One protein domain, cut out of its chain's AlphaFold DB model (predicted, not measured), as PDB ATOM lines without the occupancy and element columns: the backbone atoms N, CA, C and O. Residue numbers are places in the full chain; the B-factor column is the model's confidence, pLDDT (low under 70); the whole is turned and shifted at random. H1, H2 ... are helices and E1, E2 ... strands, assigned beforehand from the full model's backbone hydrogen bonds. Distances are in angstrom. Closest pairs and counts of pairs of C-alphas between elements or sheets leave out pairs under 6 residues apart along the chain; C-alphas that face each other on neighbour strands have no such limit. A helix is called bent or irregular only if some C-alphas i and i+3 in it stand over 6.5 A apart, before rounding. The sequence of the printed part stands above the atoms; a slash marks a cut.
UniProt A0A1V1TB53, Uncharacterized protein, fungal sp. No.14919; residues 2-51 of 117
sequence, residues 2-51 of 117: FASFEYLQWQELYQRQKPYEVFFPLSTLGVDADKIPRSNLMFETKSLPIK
ATOM      1  N   PHE A   2     130.809  69.444  -2.182       93.88
ATOM      2  CA  PHE A   2     129.813  70.088  -1.314       93.88
ATOM      3  C   PHE A   2     130.199  69.882   0.146       93.88
ATOM      4  O   PHE A   2     130.717  68.822   0.494       93.88
ATOM      5  N   ALA A   3     129.954  70.892   0.972       95.38
ATOM      6  CA  ALA A   3     130.123  70.813   2.415       95.38
ATOM      7  C   ALA A   3     128.921  71.450   3.111       95.38
ATOM      8  O   ALA A   3     128.282  72.351   2.563       95.38
ATOM      9  N   SER A   4     128.610  70.955   4.304       96.56
ATOM     10  CA  SER A   4     127.529  71.476   5.135       96.56
ATOM     11  C   SER A   4     128.086  72.476   6.137       96.56
ATOM     12  O   SER A   4     129.075  72.189   6.807       96.56
ATOM     13  N   PHE A   5     127.432  73.626   6.245       96.06
ATOM     14  CA  PHE A   5     127.784  74.696   7.171       96.06
ATOM     15  C   PHE A   5     126.557  75.094   7.984       96.06
ATOM     16  O   PHE A   5     125.442  75.096   7.458       96.06
ATOM     17  N   GLU A   6     126.772  75.453   9.245       96.44
ATOM     18  CA  GLU A   6     125.746  76.038  10.102       96.44
ATOM     19  C   GLU A   6     125.827  77.562  10.027       96.44
ATOM     20  O   GLU A   6     126.872  78.160  10.285       96.44
ATOM     21  N   TYR A   7     124.718  78.191   9.655       94.69
ATOM     22  CA  TYR A   7     124.585  79.639   9.584       94.69
ATOM     23  C   TYR A   7     123.647  80.118  10.675       94.69
ATOM     24  O   TYR A   7     122.562  79.566  10.844       94.69
ATOM     25  N   LEU A   8     124.048  81.167  11.391       95.06
ATOM     26  CA  LEU A   8     123.156  81.840  12.324       95.06
ATOM     27  C   LEU A   8     121.967  82.418  11.548       95.06
ATOM     28  O   LEU A   8     122.141  83.222  10.631       95.06
ATOM     29  N   GLN A   9     120.760  82.028  11.936       95.44
ATOM     30  CA  GLN A   9     119.527  82.587  11.408       95.44
ATOM     31  C   GLN A   9     119.183  83.868  12.157       95.44
ATOM     32  O   GLN A   9     119.087  83.877  13.384       95.44
ATOM     33  N   TRP A  10     118.951  84.949  11.416       94.19
ATOM     34  CA  TRP A  10     118.494  86.196  12.015       94.19
ATOM     35  C   TRP A  10     117.053  86.058  12.512       94.19
ATOM     36  O   TRP A  10     116.153  85.762  11.730       94.19
ATOM     37  N   GLN A  11     116.836  86.290  13.807       95.94
ATOM     38  CA  GLN A  11     115.523  86.187  14.445       95.94
ATOM     39  C   GLN A  11     114.972  87.571  14.791       95.94
ATOM     40  O   GLN A  11     115.712  88.453  15.232       95.94
ATOM     41  N   GLU A  12     113.650  87.751  14.698       96.38
ATOM     42  CA  GLU A  12     112.983  88.980  15.170       96.38
ATOM     43  C   GLU A  12     113.249  89.248  16.657       96.38
ATOM     44  O   GLU A  12     113.356  90.400  17.084       96.38
ATOM     45  N   LEU A  13     113.434  88.178  17.441       95.06
ATOM     46  CA  LEU A  13     113.798  88.236  18.856       95.06
ATOM     47  C   LEU A  13     115.027  89.126  19.106       95.06
ATOM     48  O   LEU A  13     115.088  89.804  20.136       95.06
ATOM     49  N   TYR A  14     115.966  89.190  18.156       95.62
ATOM     50  CA  TYR A  14     117.212  89.948  18.295       95.62
ATOM     51  C   TYR A  14     117.030  91.465  18.302       95.62
ATOM     52  O   TYR A  14     117.915  92.192  18.747       95.62
ATOM     53  N   GLN A  15     115.862  91.957  17.887       95.88
ATOM     54  CA  GLN A  15     115.516  93.375  18.005       95.88
ATOM     55  C   GLN A  15     115.208  93.785  19.451       95.88
ATOM     56  O   GLN A  15     115.241  94.969  19.779       95.88
ATOM     57  N   ARG A  16     114.875  92.820  20.319       97.00
ATOM     58  CA  ARG A  16     114.465  93.067  21.711       97.00
ATOM     59  C   ARG A  16     115.377  92.399  22.736       97.00
ATOM     60  O   ARG A  16     115.405  92.828  23.885       97.00
ATOM     61  N   GLN A  17     116.114  91.363  22.344       94.75
ATOM     62  CA  GLN A  17     117.041  90.631  23.205       94.75
ATOM     63  C   GLN A  17     118.360  90.387  22.479       94.75
ATOM     64  O   GLN A  17     118.361  90.009  21.317       94.75
ATOM     65  N   LYS A  18     119.500  90.560  23.152       94.12
ATOM     66  CA  LYS A  18     120.793  90.279  22.516       94.12
ATOM     67  C   LYS A  18     120.943  88.774  22.234       94.12
ATOM     68  O   LYS A  18     120.531  87.974  23.080       94.12
ATOM     69  N   PRO A  19     121.542  88.385  21.095       95.44
ATOM     70  CA  PRO A  19     121.972  87.011  20.870       95.44
ATOM     71  C   PRO A  19     122.932  86.563  21.983       95.44
ATOM     72  O   PRO A  19     123.839  87.317  22.346       95.44
ATOM     73  N   TYR A  20     122.729  85.372  22.543       93.31
ATOM     74  CA  TYR A  20     123.546  84.835  23.631       93.31
ATOM     75  C   TYR A  20     123.680  83.314  23.559       93.31
ATOM     76  O   TYR A  20     122.778  82.622  23.099       93.31
ATOM     77  N   GLU A  21     124.778  82.813  24.119       93.19
ATOM     78  CA  GLU A  21     125.004  81.398  24.396       93.19
ATOM     79  C   GLU A  21     125.730  81.245  25.742       93.19
ATOM     80  O   GLU A  21     126.669  81.982  26.052       93.19
ATOM     81  N   VAL A  22     125.267  80.307  26.570       89.06
ATOM     82  CA  VAL A  22     125.773  80.057  27.924       89.06
ATOM     83  C   VAL A  22     126.655  78.808  27.942       89.06
ATOM     84  O   VAL A  22     126.179  77.666  27.892       89.06
ATOM     85  N   PHE A  23     127.961  79.033  28.085       87.94
ATOM     86  CA  PHE A  23     128.987  77.985  28.015       87.94
ATOM     87  C   PHE A  23     129.237  77.234  29.333       87.94
ATOM     88  O   PHE A  23     129.811  76.148  29.312       87.94
ATOM     89  N   PHE A  24     128.788  77.748  30.480       84.12
ATOM     90  CA  PHE A  24     128.930  77.064  31.772       84.12
ATOM     91  C   PHE A  24     127.669  76.249  32.132       84.12
ATOM     92  O   PHE A  24     126.586  76.526  31.609       84.12
ATOM     93  N   PRO A  25     127.770  75.220  32.997       82.81
ATOM     94  CA  PRO A  25     126.610  74.417  33.388       82.81
ATOM     95  C   PRO A  25     125.581  75.259  34.152       82.81
ATOM     96  O   PRO A  25     125.916  75.856  35.167       82.81
ATOM     97  N   LEU A  26     124.319  75.275  33.711       79.62
ATOM     98  CA  LEU A  26     123.257  76.053  34.373       79.62
ATOM     99  C   LEU A  26     122.979  75.602  35.815       79.62
ATOM    100  O   LEU A  26     122.539  76.404  36.636       79.62
ATOM    101  N   SER A  27     123.301  74.350  36.149       77.69
ATOM    102  CA  SER A  27     123.187  73.817  37.511       77.69
ATOM    103  C   SER A  27     124.001  74.609  38.540       77.69
ATOM    104  O   SER A  27     123.626  74.641  39.710       77.69
ATOM    105  N   THR A  28     125.078  75.291  38.129       79.62
ATOM    106  CA  THR A  28     125.902  76.107  39.038       79.62
ATOM    107  C   THR A  28     125.214  77.396  39.482       79.62
ATOM    108  O   THR A  28     125.616  77.981  40.484       79.62
ATOM    109  N   LEU A  29     124.168  77.831  38.774       76.88
ATOM    110  CA  LEU A  29     123.401  79.034  39.102       76.88
ATOM    111  C   LEU A  29     122.205  78.757  40.025       76.88
ATOM    112  O   LEU A  29     121.460  79.681  40.340       76.88
ATOM    113  N   GLY A  30     121.984  77.502  40.440       79.50
ATOM    114  CA  GLY A  30     120.822  77.130  41.259       79.50
ATOM    115  C   GLY A  30     119.480  77.313  40.538       79.50
ATOM    116  O   GLY A  30     118.438  77.395  41.185       79.50
ATOM    117  N   VAL A  31     119.506  77.399  39.205       78.75
ATOM    118  CA  VAL A  31     118.321  77.531  38.354       78.75
ATOM    119  C   VAL A  31     117.977  76.203  37.698       78.75
ATOM    120  O   VAL A  31     118.843  75.369  37.432       78.75
ATOM    121  N   ASP A  32     116.690  76.024  37.420       80.69
ATOM    122  CA  ASP A  32     116.174  74.869  36.698       80.69
ATOM    123  C   ASP A  32     116.624  74.934  35.229       80.69
ATOM    124  O   ASP A  32     116.156  75.774  34.453       80.69
ATOM    125  N   ALA A  33     117.581  74.074  34.871       73.06
ATOM    126  CA  ALA A  33     118.213  74.060  33.556       73.06
ATOM    127  C   ALA A  33     117.232  73.736  32.417       73.06
ATOM    128  O   ALA A  33     117.479  74.147  31.286       73.06
ATOM    129  N   ASP A  34     116.111  73.069  32.713       78.75
ATOM    130  CA  ASP A  34     115.089  72.728  31.716       78.75
ATOM    131  C   ASP A  34     114.157  73.914  31.413       78.75
ATOM    132  O   ASP A  34     113.481  73.938  30.384       78.75
ATOM    133  N   LYS A  35     114.124  74.926  32.291       81.69
ATOM    134  CA  LYS A  35     113.269  76.116  32.142       81.69
ATOM    135  C   LYS A  35     113.987  77.316  31.544       81.69
ATOM    136  O   LYS A  35     113.322  78.240  31.076       81.69
ATOM    137  N   ILE A  36     115.317  77.333  31.586       80.94
ATOM    138  CA  ILE A  36     116.113  78.456  31.095       80.94
ATOM    139  C   ILE A  36     116.909  78.002  29.871       80.94
ATOM    140  O   ILE A  36     117.842  77.211  30.009       80.94
ATOM    141  N   PRO A  37     116.587  78.507  28.666       85.44
ATOM    142  CA  PRO A  37     117.314  78.127  27.467       85.44
ATOM    143  C   PRO A  37     118.765  78.611  27.543       85.44
ATOM    144  O   PRO A  37     119.041  79.777  27.838       85.44
ATOM    145  N   ARG A  38     119.700  77.707  27.227       89.00
ATOM    146  CA  ARG A  38     121.148  77.992  27.200       89.00
ATOM    147  C   ARG A  38     121.547  78.986  26.118       89.00
ATOM    148  O   ARG A  38     122.621  79.566  26.202       89.00
ATOM    149  N   SER A  39     120.719  79.152  25.100       92.69
ATOM    150  CA  SER A  39     120.989  80.011  23.960       92.69
ATOM    151  C   SER A  39     119.672  80.475  23.357       92.69
ATOM    152  O   SER A  39     118.678  79.748  23.409       92.69
ATOM    153  N   ASN A  40     119.674  81.672  22.780       94.56
ATOM    154  CA  ASN A  40     118.620  82.124  21.869       94.56
ATOM    155  C   ASN A  40     119.107  82.163  20.406       94.56
ATOM    156  O   ASN A  40     118.439  82.746  19.547       94.56
ATOM    157  N   LEU A  41     120.271  81.571  20.117       95.94
ATOM    158  CA  LEU A  41     120.796  81.398  18.766       95.94
ATOM    159  C   LEU A  41     120.033  80.284  18.049       95.94
ATOM    160  O   LEU A  41     119.857  79.193  18.588       95.94
ATOM    161  N   MET A  42     119.601  80.560  16.824       95.69
ATOM    162  CA  MET A  42     119.046  79.551  15.925       95.69
ATOM    163  C   MET A  42     119.968  79.404  14.726       95.69
ATOM    164  O   MET A  42     120.407  80.408  14.170       95.69
ATOM    165  N   PHE A  43     120.252  78.169  14.326       95.88
ATOM    166  CA  PHE A  43     121.128  77.875  13.199       95.88
ATOM    167  C   PHE A  43     120.384  77.100  12.119       95.88
ATOM    168  O   PHE A  43     119.515  76.279  12.406       95.88
ATOM    169  N   GLU A  44     120.763  77.340  10.869       96.75
ATOM    170  CA  GLU A  44     120.351  76.531   9.729       96.75
ATOM    171  C   GLU A  44     121.546  75.857   9.081       96.75
ATOM    172  O   GLU A  44     122.588  76.474   8.851       96.75
ATOM    173  N   THR A  45     121.376  74.587   8.729       97.25
ATOM    174  CA  THR A  45     122.370  73.865   7.947       97.25
ATOM    175  C   THR A  45     122.146  74.125   6.463       97.25
ATOM    176  O   THR A  45     121.078  73.835   5.922       97.25
ATOM    177  N   LYS A  46     123.177  74.617   5.778       96.38
ATOM    178  CA  LYS A  46     123.188  74.798   4.322       96.38
ATOM    179  C   LYS A  46     124.302  73.968   3.699       96.38
ATOM    180  O   LYS A  46     125.442  74.013   4.153       96.38
ATOM    181  N   SER A  47     123.972  73.227   2.642       96.75
ATOM    182  CA  SER A  47     124.965  72.526   1.825       96.75
ATOM    183  C   SER A  47     125.407  73.434   0.683       96.75
ATOM    184  O   SER A  47     124.594  73.809  -0.162       96.75
ATOM    185  N   LEU A  48     126.686  73.809   0.670       95.12
ATOM    186  CA  LEU A  48     127.238  74.762  -0.289       95.12
ATOM    187  C   LEU A  48     128.407  74.158  -1.075       95.12
ATOM    188  O   LEU A  48     129.181  73.359  -0.536       95.12
ATOM    189  N   PRO A  49     128.565  74.534  -2.358       94.56
ATOM    190  CA  PRO A  49     129.695  74.096  -3.156       94.56
ATOM    191  C   PRO A  49     130.974  74.821  -2.719       94.56
ATOM    192  O   PRO A  49     131.090  76.037  -2.843       94.56
ATOM    193  N   ILE A  50     131.976  74.056  -2.297       92.50
ATOM    194  CA  ILE A  50     133.346  74.531  -2.107       92.50
ATOM    195  C   ILE A  50     134.069  74.524  -3.455       92.50
ATOM    196  O   ILE A  50     134.094  73.508  -4.169       92.50
ATOM    197  N   LYS A  51     134.669  75.672  -3.782       90.75
ATOM    198  CA  LYS A  51     135.440  75.916  -5.002       90.75
ATOM    199  C   LYS A  51     136.870  76.304  -4.644       90.75
ATOM    200  O   LYS A  51     137.096  77.063  -3.711       90.75
TER     201      LYS A  51
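Overview. This is residues 2 to 51 of the 117 residues of an uncharacterized protein of fungal sp. No.14919 (UniProt A0A1V1TB53). A two-stranded antiparallel ribbon, E1 beside E2, makes one end of a long, thin shape, and the rest of the printed part is an irregular loop that runs out from it and returns. The short helix H1 sits at a side excursion of this loop, and the short helix H2 lies at the far end from the ribbon, where residues 27 to 32 stick out free. The printed part has 50 residues, with two named helices and two named strands in the order E1, H1, H2, E2; the class is mixed, helices and strands, with under half of the residues in named elements. The sheet has the order E1 - E2. The whole is only just extended, close to loose, with a radius of gyration of the C-alphas of 15.0 A, and only just elongated, spanning 48 by 25 by 14 A.

Along the chain. E1 is residues 2 to 8, 19.2 A from first to last C-alpha, and begins with C-alpha 2 at (129.813, 70.088, -1.314). H1 follows as residues 12 to 15, and H2 as residues 26 to 29, with C-alpha 29 at (123.401, 79.034, 39.102). E2 is residues 43 to 49, 18.8 A long, and ends with C-alpha 49 at (129.695, 74.096, -3.156).

Arrangement. E1 and E2 are antiparallel neighbours, with 151 degrees between their N-to-C directions. The C-alphas of Phe 2 and Pro 49 face each other at 4.4 A, and those of Leu 8 and Phe 43 at 4.5 A. N 5 and O 46 are within hydrogen-bond range at 2.9 A, as are N 46 and O 5 at 2.9 A. H1 is apart from E2, H2 is apart from E1, and H1 and H2 are apart from each other. H1 and H2, with four residues each, are too short for any O i to N i+4 pair; in each, the one O i to N i+3 pair is within range.

Size, cuts and confidence. The two C-alphas farthest apart are those of Gly 30 and Lys 51, at 48.5 A, while the first and last printed C-alphas, Phe 2 and Lys 51, are 8.9 A apart. The link from E1 to H1 is tight with 3 residues, that from H1 to H2 is short with 10, and that from H2 to E2 is long with 13, residues 30 to 42. The printed part has no cut. Mean pLDDT of the printed part is 90.5, that of H2 is 78, and no printed residue is under 70.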